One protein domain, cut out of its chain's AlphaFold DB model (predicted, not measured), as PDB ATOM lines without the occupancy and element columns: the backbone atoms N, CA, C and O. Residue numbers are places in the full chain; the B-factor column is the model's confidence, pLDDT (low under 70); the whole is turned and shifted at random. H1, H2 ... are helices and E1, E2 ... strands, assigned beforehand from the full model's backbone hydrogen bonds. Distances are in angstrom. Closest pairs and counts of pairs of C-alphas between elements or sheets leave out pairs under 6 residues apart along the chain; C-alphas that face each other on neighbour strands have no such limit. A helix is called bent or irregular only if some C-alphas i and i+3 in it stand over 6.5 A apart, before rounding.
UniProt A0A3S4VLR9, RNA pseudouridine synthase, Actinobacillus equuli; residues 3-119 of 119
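This is residues 3 to 119 of the 119 residues of the protein "RNA pseudouridine synthase" of Actinobacillus equuli (UniProt A0A3S4VLR9). A small, strongly twisted sheet of three strands, with a long hairpin of E1 and E2 and the short strand E5 beside E2, has the helix H1 packed over E2, while a second hairpin, E3 and E4, makes an arm whose residues 82 to 87 stick out free. Two short helices, H2 and H3, graze the sheet, and long unnamed stretches make up much of the rest. The printed part has 117 residues, with named elements in the order E1 E2 H1 E3 E4 H2 H3 E5; the class is mixed, helices and strands, with under half of the residues in named elements. The sheets, in the orders E1 - E2 - E5 and E3 - E4, are antiparallel. The whole is compact, with a radius of gyration of the C-alphas of 15.0 A and spans of 43 by 37 by 21 A.

E1, residues 21 to 29, begins with C-alpha 21 at (21.775, 34.059, -16.720) and is 23.9 A long. E2, residues 32 to 39, is 21.4 A long. E5, residues 115 to 118, is 10.4 A long and ends with C-alpha 118 at (7.417, 29.579, -13.256). H1, residues 46 to 53, is 10.6 A long. E3, residues 78 to 83, measures 15.8 A and E4, residues 86 to 91, 16.3 A. H2 spans residues 100 to 104, 6.5 A, and H3 residues 107 to 111, 8.9 A; H3 is neither bent nor irregular, but only just: C-alphas 108 and 111 are 6.4 A apart.

E2 is the inner strand. It forms an antiparallel hairpin with E1 at 164 degrees, with N 24 and O 36 at 2.9 A, within hydrogen-bond range. E5 is its other antiparallel neighbour, at 132 degrees, with N 35 and O 116 at 2.8 A. Residues 74 to 75 pair antiparallel with residues 115 to 116 of E5. H1 is on the sheet at a height of 8.9 A, over E2 and slantwise to the strands, at 37 degrees to E2 on the local plane; the closest C-alphas of these two, Pro 39 and Leu 47, are 7.4 A apart. H2 only grazes the sheet with residues 100 to 103, and H3 with residues 108 to 109, only just on it with 5 pairs of C-alphas within 10 A. H2 and H3 are close but not clearly touching: their closest C-alphas, Ile 103 and Ile 109, are 8.0 A apart. The hairpin E3 and E4, antiparallel at 165 degrees, has N 88 and O 81 at 2.8 A; both strands are apart from E1, E2 and E5. Each O i to N i+4 pair is within hydrogen-bond range in H1 and H2; H3 has 0 of 1, and 0 of 2 O i to N i+3 pairs.

The C-alphas farthest apart, Pro 30 and Gln 84, are 46.0 A from each other. The printed part has no cut, and the long link is H1 to E3, residues 54 to 77. The mean pLDDT of the printed part is 84.9, but residues 103 to 119 are under 70.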
ATOM      1  N   LYS A   3      21.866  21.171 -28.994       87.00
ATOM      2  CA  LYS A   3      20.585  20.781 -29.579       87.00
ATOM      3  C   LYS A   3      20.263  19.327 -29.203       87.00
ATOM      4  O   LYS A   3      21.141  18.467 -29.194       87.00
ATOM      5  N   SER A   4      19.010  19.075 -28.858       88.50
ATOM      6  CA  SER A   4      18.439  17.766 -28.539       88.50
ATOM      7  C   SER A   4      17.421  17.365 -29.622       88.50
ATOM      8  O   SER A   4      17.327  18.004 -30.673       88.50
ATOM      9  N   ARG A   5      16.652  16.300 -29.380       85.44
ATOM     10  CA  ARG A   5      15.544  15.871 -30.251       85.44
ATOM     11  C   ARG A   5      14.394  16.891 -30.207       85.44
ATOM     12  O   ARG A   5      14.272  17.655 -29.250       85.44
ATOM     13  N   ASN A   6      13.561  16.905 -31.248       83.75
ATOM     14  CA  ASN A   6      12.329  17.709 -31.340       83.75
ATOM     15  C   ASN A   6      12.524  19.229 -31.145       83.75
ATOM     16  O   ASN A   6      11.675  19.904 -30.576       83.75
ATOM     17  N   GLY A   7      13.669  19.782 -31.569       85.31
ATOM     18  CA  GLY A   7      13.954  21.221 -31.447       85.31
ATOM     19  C   GLY A   7      14.278  21.705 -30.022       85.31
ATOM     20  O   GLY A   7      14.524  22.896 -29.822       85.31
ATOM     21  N   ALA A   8      14.327  20.802 -29.037       86.56
ATOM     22  CA  ALA A   8      14.733  21.122 -27.673       86.56
ATOM     23  C   ALA A   8      16.246  21.365 -27.567       86.56
ATOM     24  O   ALA A   8      17.037  20.931 -28.404       86.56
ATOM     25  N   TRP A   9      16.660  22.030 -26.494       92.25
ATOM     26  CA  TRP A   9      18.056  22.256 -26.128       92.25
ATOM     27  C   TRP A   9      18.302  21.761 -24.706       92.25
ATOM     28  O   TRP A   9      17.387  21.705 -23.890       92.25
ATOM     29  N   LYS A  10      19.542  21.389 -24.393       87.31
ATOM     30  CA  LYS A  10      19.925  20.931 -23.051       87.31
ATOM     31  C   LYS A  10      21.180  21.628 -22.542       87.31
ATOM     32  O   LYS A  10      22.034  22.054 -23.333       87.31
ATOM     33  N   LEU A  11      21.289  21.737 -21.217       86.19
ATOM     34  CA  LEU A  11      22.545  22.106 -20.570       86.19
ATOM     35  C   LEU A  11      23.579  21.003 -20.792       86.19
ATOM     36  O   LEU A  11      23.252  19.824 -20.905       86.19
ATOM     37  N   CYS A  12      24.834  21.422 -20.874       85.69
ATOM     38  CA  CYS A  12      25.986  20.535 -20.920       85.69
ATOM     39  C   CYS A  12      26.870  20.902 -19.732       85.69
ATOM     40  O   CYS A  12      26.935  22.080 -19.386       85.69
ATOM     41  N   HIS A  13      27.597  19.938 -19.170       80.69
ATOM     42  CA  HIS A  13      28.558  20.212 -18.094       80.69
ATOM     43  C   HIS A  13      29.831  20.934 -18.568       80.69
ATOM     44  O   HIS A  13      30.625  21.382 -17.747       80.69
ATOM     45  N   SER A  14      30.027  21.075 -19.882       86.56
ATOM     46  CA  SER A  14      31.163  21.813 -20.432       86.56
ATOM     47  C   SER A  14      31.121  23.292 -20.039       86.56
ATOM     48  O   SER A  14      30.097  23.960 -20.201       86.56
ATOM     49  N   LYS A  15      32.271  23.807 -19.592       85.81
ATOM     50  CA  LYS A  15      32.502  25.237 -19.343       85.81
ATOM     51  C   LYS A  15      32.892  26.009 -20.608       85.81
ATOM     52  O   LYS A  15      33.016  27.227 -20.554       85.81
ATOM     53  N   GLN A  16      33.052  25.335 -21.747       85.19
ATOM     54  CA  GLN A  16      33.344  25.994 -23.016       85.19
ATOM     55  C   GLN A  16      32.091  26.708 -23.540       85.19
ATOM     56  O   GLN A  16      31.063  26.068 -23.770       85.19
ATOM     57  N   ASN A  17      32.180  28.028 -23.759       85.38
ATOM     58  CA  ASN A  17      31.069  28.875 -24.213       85.38
ATOM     59  C   ASN A  17      29.788  28.642 -23.364       85.38
ATOM     60  O   ASN A  17      28.802  28.077 -23.866       85.38
ATOM     61  N   PRO A  18      29.799  29.004 -22.065       90.81
ATOM     62  CA  PRO A  18      28.710  28.710 -21.138       90.81
ATOM     63  C   PRO A  18      27.483  29.593 -21.398       90.81
ATOM     64  O   PRO A  18      27.570  30.654 -22.009       90.81
ATOM     65  N   ALA A  19      26.310  29.123 -20.971       92.06
ATOM     66  CA  ALA A  19      25.096  29.934 -20.935       92.06
ATOM     67  C   ALA A  19      25.024  30.612 -19.566       92.06
ATOM     68  O   ALA A  19      25.031  29.906 -18.559       92.06
ATOM     69  N   VAL A  20      24.974  31.942 -19.517       93.12
ATOM     70  CA  VAL A  20      25.007  32.695 -18.257       93.12
ATOM     71  C   VAL A  20      23.758  33.555 -18.129       93.12
ATOM     72  O   VAL A  20      23.501  34.427 -18.959       93.12
ATOM     73  N   THR A  21      22.990  33.315 -17.069       92.88
ATOM     74  CA  THR A  21      21.775  34.059 -16.720       92.88
ATOM     75  C   THR A  21      21.857  34.427 -15.247       92.88
ATOM     76  O   THR A  21      22.037  33.548 -14.409       92.88
ATOM     77  N   GLN A  22      21.722  35.710 -14.928       93.12
ATOM     78  CA  GLN A  22      21.489  36.157 -13.556       93.12
ATOM     79  C   GLN A  22      19.988  36.183 -13.289       93.12
ATOM     80  O   GLN A  22      19.213  36.475 -14.203       93.12
ATOM     81  N   PHE A  23      19.577  35.875 -12.061       92.38
ATOM     82  CA  PHE A  23      18.166  35.892 -11.711       92.38
ATOM     83  C   PHE A  23      17.895  36.332 -10.279       92.38
ATOM     84  O   PHE A  23      18.722  36.143  -9.390       92.38
ATOM     85  N   VAL A  24      16.697  36.870 -10.074       89.94
ATOM     86  CA  VAL A  24      16.076  37.102  -8.767       89.94
ATOM     87  C   VAL A  24      14.715  36.415  -8.783       89.94
ATOM     88  O   VAL A  24      14.083  36.325  -9.834       89.94
ATOM     89  N   SER A  25      14.272  35.889  -7.643       89.00
ATOM     90  CA  SER A  25      12.985  35.199  -7.545       89.00
ATOM     91  C   SER A  25      12.161  35.728  -6.381       89.00
ATOM     92  O   SER A  25      12.693  35.955  -5.297       89.00
ATOM     93  N   HIS A  26      10.860  35.868  -6.607       86.81
ATOM     94  CA  HIS A  26       9.876  36.294  -5.623       86.81
ATOM     95  C   HIS A  26       8.742  35.269  -5.579       86.81
ATOM     96  O   HIS A  26       8.273  34.809  -6.621       86.81
ATOM     97  N   SER A  27       8.314  34.891  -4.377       86.12
ATOM     98  CA  SER A  27       7.123  34.053  -4.218       86.12
ATOM     99  C   SER A  27       5.885  34.915  -4.432       86.12
ATOM    100  O   SER A  27       5.813  36.002  -3.865       86.12
ATOM    101  N   LEU A  28       4.933  34.442  -5.235       82.69
ATOM    102  CA  LEU A  28       3.628  35.093  -5.382       82.69
ATOM    103  C   LEU A  28       2.576  34.357  -4.553       82.69
ATOM    104  O   LEU A  28       1.896  34.950  -3.727       82.69
ATOM    105  N   GLU A  29       2.496  33.043  -4.753       82.94
ATOM    106  CA  GLU A  29       1.581  32.112  -4.095       82.94
ATOM    107  C   GLU A  29       2.334  30.776  -3.900       82.94
ATOM    108  O   GLU A  29       3.424  30.594  -4.463       82.94
ATOM    109  N   PRO A  30       1.811  29.821  -3.110       84.88
ATOM    110  CA  PRO A  30       2.359  28.469  -3.085       84.88
ATOM    111  C   PRO A  30       2.441  27.887  -4.505       84.88
ATOM    112  O   PRO A  30       1.454  27.911  -5.237       84.88
ATOM    113  N   ASN A  31       3.610  27.365  -4.895       84.88
ATOM    114  CA  ASN A  31       3.869  26.825  -6.244       84.88
ATOM    115  C   ASN A  31       3.656  27.839  -7.386       84.88
ATOM    116  O   ASN A  31       3.245  27.483  -8.490       84.88
ATOM    117  N   LEU A  32       3.888  29.127  -7.115       86.25
ATOM    118  CA  LEU A  32       3.930  30.146  -8.153       86.25
ATOM    119  C   LEU A  32       4.972  31.206  -7.815       86.25
ATOM    120  O   LEU A  32       4.887  31.914  -6.805       86.25
ATOM    121  N   ARG A  33       5.964  31.335  -8.694       89.56
ATOM    122  CA  ARG A  33       7.084  32.253  -8.501       89.56
ATOM    123  C   ARG A  33       7.251  33.186  -9.686       89.56
ATOM    124  O   ARG A  33       7.136  32.808 -10.852       89.56
ATOM    125  N   HIS A  34       7.580  34.423  -9.352       88.25
ATOM    126  CA  HIS A  34       7.987  35.440 -10.298       88.25
ATOM    127  C   HIS A  34       9.513  35.495 -10.353       88.25
ATOM    128  O   HIS A  34      10.166  35.748  -9.340       88.25
ATOM    129  N   PHE A  35      10.077  35.261 -11.534       91.31
ATOM    130  CA  PHE A  35      11.506  35.347 -11.789       91.31
ATOM    131  C   PHE A  35      11.840  36.573 -12.633       91.31
ATOM    132  O   PHE A  35      11.302  36.788 -13.716       91.31
ATOM    133  N   ILE A  36      12.814  37.334 -12.156       90.38
ATOM    134  CA  ILE A  36      13.446  38.406 -12.909       90.38
ATOM    135  C   ILE A  36      14.726  37.834 -13.497       90.38
ATOM    136  O   ILE A  36      15.597  37.402 -12.745       90.38
ATOM    137  N   LEU A  37      14.830  37.780 -14.826       91.75
ATOM    138  CA  LEU A  37      15.924  37.095 -15.521       91.75
ATOM    139  C   LEU A  37      16.725  38.068 -16.380       91.75
ATOM    140  O   LEU A  37      16.196  38.690 -17.297       91.75
ATOM    141  N   GLN A  38      18.032  38.117 -16.143       93.00
ATOM    142  CA  GLN A  38      18.974  38.896 -16.930       93.00
ATOM    143  C   GLN A  38      19.941  37.957 -17.673       93.00
ATOM    144  O   GLN A  38      20.957  37.533 -17.104       93.00
ATOM    145  N   PRO A  39      19.656  37.607 -18.941       93.31
ATOM    146  CA  PRO A  39      20.594  36.841 -19.753       93.31
ATOM    147  C   PRO A  39      21.864  37.667 -19.998       93.31
ATOM    148  O   PRO A  39      21.803  38.781 -20.510       93.31
ATOM    149  N   LYS A  40      23.026  37.116 -19.640       93.69
ATOM    150  CA  LYS A  40      24.353  37.671 -19.976       93.69
ATOM    151  C   LYS A  40      24.918  37.081 -21.269       93.69
ATOM    152  O   LYS A  40      25.908  37.566 -21.798       93.69
ATOM    153  N   THR A  41      24.271  36.040 -21.781       93.38
ATOM    154  CA  THR A  41      24.528  35.428 -23.086       93.38
ATOM    155  C   THR A  41      23.202  35.219 -23.819       93.38
ATOM    156  O   THR A  41      22.160  35.116 -23.180       93.38
ATOM    157  N   GLY A  42      23.228  35.131 -25.152       91.75
ATOM    158  CA  GLY A  42      22.027  35.028 -25.997       91.75
ATOM    159  C   GLY A  42      21.833  33.664 -26.663       91.75
ATOM    160  O   GLY A  42      21.574  33.605 -27.862       91.75
ATOM    161  N   LYS A  43      22.018  32.546 -25.947       93.06
ATOM    162  CA  LYS A  43      21.892  31.213 -26.568       93.06
ATOM    163  C   LYS A  43      20.431  30.827 -26.801       93.06
ATOM    164  O   LYS A  43      19.544  31.160 -26.014       93.06
ATOM    165  N   THR A  44      20.182  30.040 -27.844       93.69
ATOM    166  CA  THR A  44      18.846  29.523 -28.162       93.69
ATOM    167  C   THR A  44      18.242  28.774 -26.972       93.69
ATOM    168  O   THR A  44      18.870  27.890 -26.392       93.69
ATOM    169  N   HIS A  45      17.012  29.145 -26.604       94.25
ATOM    170  CA  HIS A  45      16.258  28.594 -25.469       94.25
ATOM    171  C   HIS A  45      16.946  28.730 -24.096       94.25
ATOM    172  O   HIS A  45      16.530  28.062 -23.154       94.25
ATOM    173  N   GLN A  46      17.958  29.594 -23.952       94.62
ATOM    174  CA  GLN A  46      18.756  29.714 -22.729       94.62
ATOM    175  C   GLN A  46      17.913  29.833 -21.457       94.62
ATOM    176  O   GLN A  46      18.109  29.054 -20.529       94.62
ATOM    177  N   LEU A  47      16.964  30.772 -21.424       95.56
ATOM    178  CA  LEU A  47      16.131  31.008 -20.243       95.56
ATOM    179  C   LEU A  47      15.223  29.811 -19.948       95.56
ATOM    180  O   LEU A  47      15.187  29.332 -18.824       95.56
ATOM    181  N   ARG A  48      14.573  29.260 -20.976       96.06
ATOM    182  CA  ARG A  48      13.674  28.101 -20.859       96.06
ATOM    183  C   ARG A  48      14.387  26.876 -20.279       96.06
ATOM    184  O   ARG A  48      13.907  26.239 -19.344       96.06
ATOM    185  N   VAL A  49      15.581  26.586 -20.800       95.00
ATOM    186  CA  VAL A  49      16.425  25.481 -20.330       95.00
ATOM    187  C   VAL A  49      16.944  25.740 -18.915       95.00
ATOM    188  O   VAL A  49      16.936  24.822 -18.097       95.00
ATOM    189  N   ALA A  50      17.388  26.967 -18.621       94.25
ATOM    190  CA  ALA A  50      17.873  27.337 -17.295       94.25
ATOM    191  C   ALA A  50      16.772  27.163 -16.239       94.25
ATOM    192  O   ALA A  50      16.984  26.472 -15.247       94.25
ATOM    193  N   MET A  51      15.576  27.686 -16.502       95.50
ATOM    194  CA  MET A  51      14.436  27.581 -15.591       95.50
ATOM    195  C   MET A  51      14.018  26.128 -15.348       95.50
ATOM    196  O   MET A  51      13.873  25.715 -14.198       95.50
ATOM    197  N   LYS A  52      13.969  25.297 -16.401       94.75
ATOM    198  CA  LYS A  52      13.761  23.851 -16.237       94.75
ATOM    199  C   LYS A  52      14.821  23.207 -15.339       94.75
ATOM    200  O   LYS A  52      14.482  22.393 -14.487       94.75
ATOM    201  N   SER A  53      16.096  23.550 -15.521       92.50
ATOM    202  CA  SER A  53      17.186  22.968 -14.724       92.50
ATOM    203  C   SER A  53      17.174  23.382 -13.252       92.50
ATOM    204  O   SER A  53      17.687  22.642 -12.421       92.50
ATOM    205  N   LEU A  54      16.569  24.530 -12.934       92.44
ATOM    206  CA  LEU A  54      16.376  25.009 -11.565       92.44
ATOM    207  C   LEU A  54      15.183  24.344 -10.860       92.44
ATOM    208  O   LEU A  54      14.918  24.660  -9.706       92.44
ATOM    209  N   GLY A  55      14.452  23.449 -11.534       92.94
ATOM    210  CA  GLY A  55      13.230  22.858 -10.988       92.94
ATOM    211  C   GLY A  55      12.039  23.817 -10.984       92.94
ATOM    212  O   GLY A  55      11.046  23.544 -10.324       92.94
ATOM    213  N   SER A  56      12.114  24.919 -11.736       94.00
ATOM    214  CA  SER A  56      11.019  25.879 -11.896       94.00
ATOM    215  C   SER A  56      10.761  26.125 -13.386       94.00
ATOM    216  O   SER A  56      11.147  27.168 -13.907       94.00
ATOM    217  N   PRO A  57      10.194  25.161 -14.135       95.31
ATOM    218  CA  PRO A  57       9.863  25.346 -15.544       95.31
ATOM    219  C   PRO A  57       8.940  26.547 -15.789       95.31
ATOM    220  O   PRO A  57       8.087  26.879 -14.968       95.31
ATOM    221  N   ILE A  58       9.092  27.188 -16.949       94.94
ATOM    222  CA  ILE A  58       8.291  28.367 -17.300       94.94
ATOM    223  C   ILE A  58       6.832  27.965 -17.515       94.94
ATOM    224  O   ILE A  58       6.547  27.014 -18.241       94.94
ATOM    225  N   LEU A  59       5.904  28.720 -16.934       94.62
ATOM    226  CA  LEU A  59       4.474  28.470 -17.088       94.62
ATOM    227  C   LEU A  59       4.062  28.561 -18.578       94.62
ATOM    228  O   LEU A  59       4.470  29.471 -19.303       94.62
ATOM    229  N   GLY A  60       3.302  27.577 -19.054       94.75
ATOM    230  CA  GLY A  60       2.906  27.409 -20.457       94.75
ATOM    231  C   GLY A  60       3.996  26.865 -21.391       94.75
ATOM    232  O   GLY A  60       3.729  26.626 -22.569       94.75
ATOM    233  N   ASP A  61       5.223  26.636 -20.912       95.88
ATOM    234  CA  ASP A  61       6.318  26.104 -21.726       95.88
ATOM    235  C   ASP A  61       6.259  24.573 -21.859       95.88
ATOM    236  O   ASP A  61       6.990  23.834 -21.196       95.88
ATOM    237  N   GLN A  62       5.421  24.081 -22.770       94.56
ATOM    238  CA  GLN A  62       5.247  22.640 -22.995       94.56
ATOM    239  C   GLN A  62       6.552  21.910 -23.367       94.56
ATOM    240  O   GLN A  62       6.785  20.788 -22.919       94.56
ATOM    241  N   LEU A  63       7.443  22.547 -24.140       94.81
ATOM    242  CA  LEU A  63       8.704  21.933 -24.589       94.81
ATOM    243  C   LEU A  63       9.632  21.595 -23.414       94.81
ATOM    244  O   LEU A  63      10.393  20.626 -23.464       94.81
ATOM    245  N   TYR A  64       9.574  22.403 -22.358       94.56
ATOM    246  CA  TYR A  64      10.403  22.259 -21.170       94.56
ATOM    247  C   TYR A  64       9.597  21.914 -19.922       94.56
ATOM    248  O   TYR A  64      10.042  22.227 -18.823       94.56
ATOM    249  N   THR A  65       8.482  21.196 -20.106       93.62
ATOM    250  CA  THR A  65       7.645  20.627 -19.034       93.62
ATOM    251  C   THR A  65       7.091  21.671 -18.063       93.62
ATOM    252  O   THR A  65       6.983  21.415 -16.870       93.62
ATOM    253  N   GLY A  66       6.769  22.856 -18.577       92.81
ATOM    254  CA  GLY A  66       5.985  23.867 -17.884       92.81
ATOM    255  C   GLY A  66       4.542  23.436 -17.686       92.81
ATOM    256  O   GLY A  66       3.949  22.816 -18.572       92.81
ATOM    257  N   THR A  67       3.969  23.803 -16.540       94.00
ATOM    258  CA  THR A  67       2.536  23.636 -16.275       94.00
ATOM    259  C   THR A  67       1.724  24.321 -17.374       94.00
ATOM    260  O   THR A  67       2.086  25.408 -17.828       94.00
ATOM    261  N   ALA A  68       0.652  23.682 -17.845       94.00
ATOM    262  CA  ALA A  68      -0.174  24.228 -18.919       94.00
ATOM    263  C   ALA A  68      -0.783  25.582 -18.520       94.00
ATOM    264  O   ALA A  68      -1.215  25.768 -17.384       94.00
ATOM    265  N   ALA A  69      -0.817  26.517 -19.467       92.62
ATOM    266  CA  ALA A  69      -1.407  27.836 -19.284       92.62
ATOM    267  C   ALA A  69      -1.861  28.413 -20.630       92.62
ATOM    268  O   ALA A  69      -1.601  27.835 -21.685       92.62
ATOM    269  N   ASP A  70      -2.521  29.568 -20.587       93.69
ATOM    270  CA  ASP A  70      -3.068  30.279 -21.747       93.69
ATOM    271  C   ASP A  70      -1.997  30.815 -22.713       93.69
ATOM    272  O   ASP A  70      -2.281  31.073 -23.881       93.69
ATOM    273  N   ARG A  71      -0.752  30.960 -22.251       92.56
ATOM    274  CA  ARG A  71       0.408  31.343 -23.066       92.56
ATOM    275  C   ARG A  71       1.708  30.903 -22.409       92.56
ATOM    276  O   ARG A  71       1.734  30.557 -21.234       92.56
ATOM    277  N   VAL A  72       2.816  31.013 -23.143       93.81
ATOM    278  CA  VAL A  72       4.151  30.950 -22.534       93.81
ATOM    279  C   VAL A  72       4.407  32.245 -21.765       93.81
ATOM    280  O   VAL A  72       4.381  33.344 -22.331       93.81
ATOM    281  N   TYR A  73       4.700  32.104 -20.480       93.56
ATOM    282  CA  TYR A  73       4.928  33.193 -19.535       93.56
ATOM    283  C   TYR A  73       6.404  33.620 -19.480       93.56
ATOM    284  O   TYR A  73       7.021  33.745 -18.423       93.56
ATOM    285  N   LEU A  74       6.962  33.854 -20.667       92.94
ATOM    286  CA  LEU A  74       8.309  34.360 -20.908       92.94
ATOM    287  C   LEU A  74       8.189  35.722 -21.603       92.94
ATOM    288  O   LEU A  74       7.882  35.759 -22.794       92.94
ATOM    289  N   HIS A  75       8.409  36.829 -20.887       91.88
ATOM    290  CA  HIS A  75       8.208  38.174 -21.434       91.88
ATOM    291  C   HIS A  75       9.486  39.019 -21.428       91.88
ATOM    292  O   HIS A  75      10.145  39.202 -20.403       91.88
ATOM    293  N   ALA A  76       9.829  39.576 -22.591       91.19
ATOM    294  CA  ALA A  76      10.936  40.515 -22.735       91.19
ATOM    295  C   ALA A  76      10.486  41.918 -22.299       91.19
ATOM    296  O   ALA A  76      10.114  42.749 -23.119       91.19
ATOM    297  N   TYR A  77      10.495  42.165 -20.989       89.00
ATOM    298  CA  TYR A  77       9.974  43.417 -20.430       89.00
ATOM    299  C   TYR A  77      10.817  44.646 -20.780       89.00
ATOM    300  O   TYR A  77      10.268  45.728 -20.942       89.00
ATOM    301  N   GLN A  78      12.144  44.510 -20.853       88.69
ATOM    302  CA  GLN A  78      13.026  45.653 -21.064       88.69
ATOM    303  C   GLN A  78      14.236  45.306 -21.920       88.69
ATOM    304  O   GLN A  78      14.868  44.265 -21.728       88.69
ATOM    305  N   LEU A  79      14.609  46.250 -22.780       90.38
ATOM    306  CA  LEU A  79      15.847  46.258 -23.541       90.38
ATOM    307  C   LEU A  79      16.609  47.563 -23.264       90.38
ATOM    308  O   LEU A  79      16.058  48.653 -23.410       90.38
ATOM    309  N   LYS A  80      17.874  47.440 -22.850       91.69
ATOM    310  CA  LYS A  80      18.800  48.562 -22.644       91.69
ATOM    311  C   LYS A  80      20.030  48.363 -23.516       91.69
ATOM    312  O   LYS A  80      20.616  47.281 -23.476       91.69
ATOM    313  N   PHE A  81      20.400  49.378 -24.283       92.62
ATOM    314  CA  PHE A  81      21.583  49.366 -25.142       92.62
ATOM    315  C   PHE A  81      22.029  50.791 -25.452       92.62
ATOM    316  O   PHE A  81      21.270  51.739 -25.273       92.62
ATOM    317  N   GLU A  82      23.262  50.922 -25.923       96.62
ATOM    318  CA  GLU A  82      23.784  52.167 -26.470       96.62
ATOM    319  C   GLU A  82      23.789  52.075 -27.998       96.62
ATOM    320  O   GLU A  82      24.132  51.030 -28.562       96.62
ATOM    321  N   TYR A  83      23.394  53.151 -28.670       95.69
ATOM    322  CA  TYR A  83      23.436  53.253 -30.121       95.69
ATOM    323  C   TYR A  83      23.809  54.675 -30.522       95.69
ATOM    324  O   TYR A  83      23.187  55.629 -30.073       95.69
ATOM    325  N   GLN A  84      24.853  54.810 -31.346       96.81
ATOM    326  CA  GLN A  84      25.380  56.108 -31.794       96.81
ATOM    327  C   GLN A  84      25.721  57.083 -30.645       96.81
ATOM    328  O   GLN A  84      25.590  58.291 -30.794       96.81
ATOM    329  N   GLY A  85      26.184  56.560 -29.503       96.12
ATOM    330  CA  GLY A  85      26.524  57.361 -28.320       96.12
ATOM    331  C   GLY A  85      25.326  57.757 -27.450       96.12
ATOM    332  O   GLY A  85      25.508  58.401 -26.420       96.12
ATOM    333  N   GLU A  86      24.109  57.351 -27.818       97.00
ATOM    334  CA  GLU A  86      22.901  57.577 -27.028       97.00
ATOM    335  C   GLU A  86      22.465  56.303 -26.299       97.00
ATOM    336  O   GLU A  86      22.494  55.193 -26.839       97.00
ATOM    337  N   SER A  87      22.043  56.464 -25.045       95.94
ATOM    338  CA  SER A  87      21.519  55.369 -24.229       95.94
ATOM    339  C   SER A  87      20.019  55.190 -24.449       95.94
ATOM    340  O   SER A  87      19.227  56.081 -24.148       95.94
ATOM    341  N   PHE A  88      19.617  53.996 -24.882       94.88
ATOM    342  CA  PHE A  88      18.222  53.609 -25.064       94.88
ATOM    343  C   PHE A  88      17.758  52.687 -23.938       94.88
ATOM    344  O   PHE A  88      18.443  51.738 -23.544       94.88
ATOM    345  N   CYS A  89      16.546  52.936 -23.446       92.94
ATOM    346  CA  CYS A  89      15.848  52.068 -22.507       92.94
ATOM    347  C   CYS A  89      14.396  51.909 -22.958       92.94
ATOM    348  O   CYS A  89      13.571  52.790 -22.734       92.94
ATOM    349  N   ILE A  90      14.087  50.776 -23.585       91.88
ATOM    350  CA  ILE A  90      12.733  50.446 -24.029       91.88
ATOM    351  C   ILE A  90      12.118  49.463 -23.047       91.88
ATOM    352  O   ILE A  90      12.726  48.442 -22.723       91.88
ATOM    353  N   GLN A  91      10.901  49.763 -22.604       89.19
ATOM    354  CA  GLN A  91      10.096  48.896 -21.755       89.19
ATOM    355  C   GLN A  91       8.790  48.535 -22.457       89.19
ATOM    356  O   GLN A  91       8.216  49.336 -23.192       89.19
ATOM    357  N   SER A  92       8.317  47.320 -22.222       87.06
ATOM    358  CA  SER A  92       7.048  46.833 -22.736       87.06
ATOM    359  C   SER A  92       6.395  45.963 -21.678       87.06
ATOM    360  O   SER A  92       6.936  44.927 -21.294       87.06
ATOM    361  N   SER A  93       5.221  46.370 -21.207       85.69
ATOM    362  CA  SER A  93       4.371  45.505 -20.395       85.69
ATOM    363  C   SER A  93       3.652  44.506 -21.307       85.69
ATOM    364  O   SER A  93       3.216  44.879 -22.399       85.69
ATOM    365  N   PRO A  94       3.499  43.240 -20.902       85.00
ATOM    366  CA  PRO A  94       2.659  42.309 -21.630       85.00
ATOM    367  C   PRO A  94       1.197  42.757 -21.558       85.00
ATOM    368  O   PRO A  94       0.723  43.318 -20.571       85.00
ATOM    369  N   THR A  95       0.487  42.488 -22.645       85.00
ATOM    370  CA  THR A  95      -0.893  42.926 -22.886       85.00
ATOM    371  C   THR A  95      -1.917  41.804 -22.703       85.00
ATOM    372  O   THR A  95      -3.112  42.030 -22.848       85.00
ATOM    373  N   SER A  96      -1.463  40.585 -22.405       85.75
ATOM    374  CA  SER A  96      -2.305  39.396 -22.258       85.75
ATOM    375  C   SER A  96      -1.682  38.377 -21.305       85.75
ATOM    376  O   SER A  96      -0.462  38.362 -21.113       85.75
ATOM    377  N   GLY A  97      -2.513  37.490 -20.759       86.31
ATOM    378  CA  GLY A  97      -2.118  36.462 -19.800       86.31
ATOM    379  C   GLY A  97      -2.923  36.581 -18.512       86.31
ATOM    380  O   GLY A  97      -2.802  37.583 -17.810       86.31
ATOM    381  N   GLN A  98      -3.720  35.566 -18.180       86.56
ATOM    382  CA  GLN A  98      -4.543  35.555 -16.961       86.56
ATOM    383  C   GLN A  98      -3.725  35.762 -15.679       86.56
ATOM    384  O   GLN A  98      -4.184  36.421 -14.747       86.56
ATOM    385  N   PHE A  99      -2.493  35.250 -15.636       82.62
ATOM    386  CA  PHE A  99      -1.638  35.424 -14.468       82.62
ATOM    387  C   PHE A  99      -1.045  36.839 -14.393       82.62
ATOM    388  O   PHE A  99      -0.825  37.329 -13.293       82.62
ATOM    389  N   TRP A 100      -0.875  37.558 -15.512       78.25
ATOM    390  CA  TRP A 100      -0.202  38.866 -15.533       78.25
ATOM    391  C   TRP A 100      -0.817  39.901 -14.578       78.25
ATOM    392  O   TRP A 100      -0.090  40.603 -13.875       78.25
ATOM    393  N   ALA A 101      -2.150  39.951 -14.488       71.12
ATOM    394  CA  ALA A 101      -2.858  40.874 -13.600       71.12
ATOM    395  C   ALA A 101      -2.495  40.675 -12.118       71.12
ATOM    396  O   ALA A 101      -2.342  41.651 -11.386       71.12
ATOM    397  N   LYS A 102      -2.281  39.423 -11.685       71.50
ATOM    398  CA  LYS A 102      -1.830  39.114 -10.319       71.50
ATOM    399  C   LYS A 102      -0.439  39.670 -10.036       71.50
ATOM    400  O   LYS A 102      -0.102  39.951  -8.892       71.50
ATOM    401  N   ILE A 103       0.369  39.819 -11.082       67.94
ATOM    402  CA  ILE A 103       1.759  40.212 -10.949       67.94
ATOM    403  C   ILE A 103       1.895  41.728 -10.905       67.94
ATOM    404  O   ILE A 103       2.555  42.206  -9.998       67.94
ATOM    405  N   CYS A 104       1.209  42.498 -11.759       61.16
ATOM    406  CA  CYS A 104       1.223  43.972 -11.699       61.16
ATOM    407  C   CYS A 104       0.890  44.557 -10.315       61.16
ATOM    408  O   CYS A 104       1.355  45.647  -9.986       61.16
ATOM    409  N   ASN A 105       0.108  43.832  -9.516       59.97
ATOM    410  CA  ASN A 105      -0.270  44.237  -8.163       59.97
ATOM    411  C   ASN A 105       0.816  43.949  -7.109       59.97
ATOM    412  O   ASN A 105       0.705  44.416  -5.979       59.97
ATOM    413  N   ALA A 106       1.870  43.198  -7.448       60.06
ATOM    414  CA  ALA A 106       2.981  42.917  -6.550       60.06
ATOM    415  C   ALA A 106       3.918  44.136  -6.461       60.06
ATOM    416  O   ALA A 106       4.578  44.513  -7.433       60.06
ATOM    417  N   GLU A 107       4.022  44.731  -5.270       52.94
ATOM    418  CA  GLU A 107       4.770  45.976  -5.017       52.94
ATOM    419  C   GLU A 107       6.253  45.919  -5.436       52.94
ATOM    420  O   GLU A 107       6.856  46.940  -5.767       52.94
ATOM    421  N   HIS A 108       6.836  44.719  -5.507       55.97
ATOM    422  CA  HIS A 108       8.245  44.484  -5.844       55.97
ATOM    423  C   HIS A 108       8.615  44.801  -7.308       55.97
ATOM    424  O   HIS A 108       9.797  44.906  -7.637       55.97
ATOM    425  N   ILE A 109       7.632  44.976  -8.196       53.03
ATOM    426  CA  ILE A 109       7.860  45.194  -9.638       53.03
ATOM    427  C   ILE A 109       8.353  46.596  -9.956       53.03
ATOM    428  O   ILE A 109       8.999  46.803 -10.981       53.03
ATOM    429  N   LYS A 110       8.141  47.556  -9.055       49.06
ATOM    430  CA  LYS A 110       8.524  48.955  -9.280       49.06
ATOM    431  C   LYS A 110      10.041  49.182  -9.376       49.06
ATOM    432  O   LYS A 110      10.451  50.291  -9.692       49.06
ATOM    433  N   THR A 111      10.869  48.158  -9.133       43.34
ATOM    434  CA  THR A 111      12.325  48.333  -8.985       43.34
ATOM    435  C   THR A 111      13.175  47.600 -10.035       43.34
ATOM    436  O   THR A 111      14.336  47.967 -10.208       43.34
ATOM    437  N   PHE A 112      12.672  46.594 -10.773       45.19
ATOM    438  CA  PHE A 112      13.571  45.723 -11.557       45.19
ATOM    439  C   PHE A 112      13.072  45.224 -12.925       45.19
ATOM    440  O   PHE A 112      11.891  45.194 -13.245       45.19
ATOM    441  N   ASN A 113      14.068  44.861 -13.742       51.66
ATOM    442  CA  ASN A 113      14.062  44.750 -15.200       51.66
ATOM    443  C   ASN A 113      13.941  43.278 -15.676       51.66
ATOM    444  O   ASN A 113      14.814  42.491 -15.324       51.66
ATOM    445  N   ALA A 114      12.977  42.960 -16.559       46.47
ATOM    446  CA  ALA A 114      12.687  41.628 -17.158       46.47
ATOM    447  C   ALA A 114      11.907  40.653 -16.255       46.47
ATOM    448  O   ALA A 114      12.335  40.378 -15.149       46.47
ATOM    449  N   ILE A 115      10.764  40.129 -16.730       48.91
ATOM    450  CA  ILE A 115       9.762  39.400 -15.922       48.91
ATOM    451  C   ILE A 115       9.369  38.083 -16.606       48.91
ATOM    452  O   ILE A 115       8.881  38.088 -17.739       48.91
ATOM    453  N   ILE A 116       9.579  36.948 -15.933       55.22
ATOM    454  CA  ILE A 116       9.304  35.591 -16.436       55.22
ATOM    455  C   ILE A 116       8.728  34.731 -15.293       55.22
ATOM    456  O   ILE A 116       9.180  34.835 -14.155       55.22
ATOM    457  N   TYR A 117       7.732  33.879 -15.566       55.59
ATOM    458  CA  TYR A 117       7.020  33.113 -14.528       55.59
ATOM    459  C   TYR A 117       7.266  31.629 -14.593       55.59
ATOM    460  O   TYR A 117       7.381  31.046 -15.672       55.59
ATOM    461  N   THR A 118       7.245  31.015 -13.419       48.84
ATOM    462  CA  THR A 118       7.417  29.579 -13.256       48.84
ATOM    463  C   THR A 118       6.411  29.045 -12.244       48.84
ATOM    464  O   THR A 118       6.170  29.698 -11.224       48.84
ATOM    465  N   SER A 119       5.858  27.866 -12.526       45.12
ATOM    466  CA  SER A 119       5.105  27.057 -11.556       45.12
ATOM    467  C   SER A 119       6.049  26.387 -10.566       45.12
ATOM    468  O   SER A 119       7.094  25.903 -11.060       45.12
TER     469      SER A 119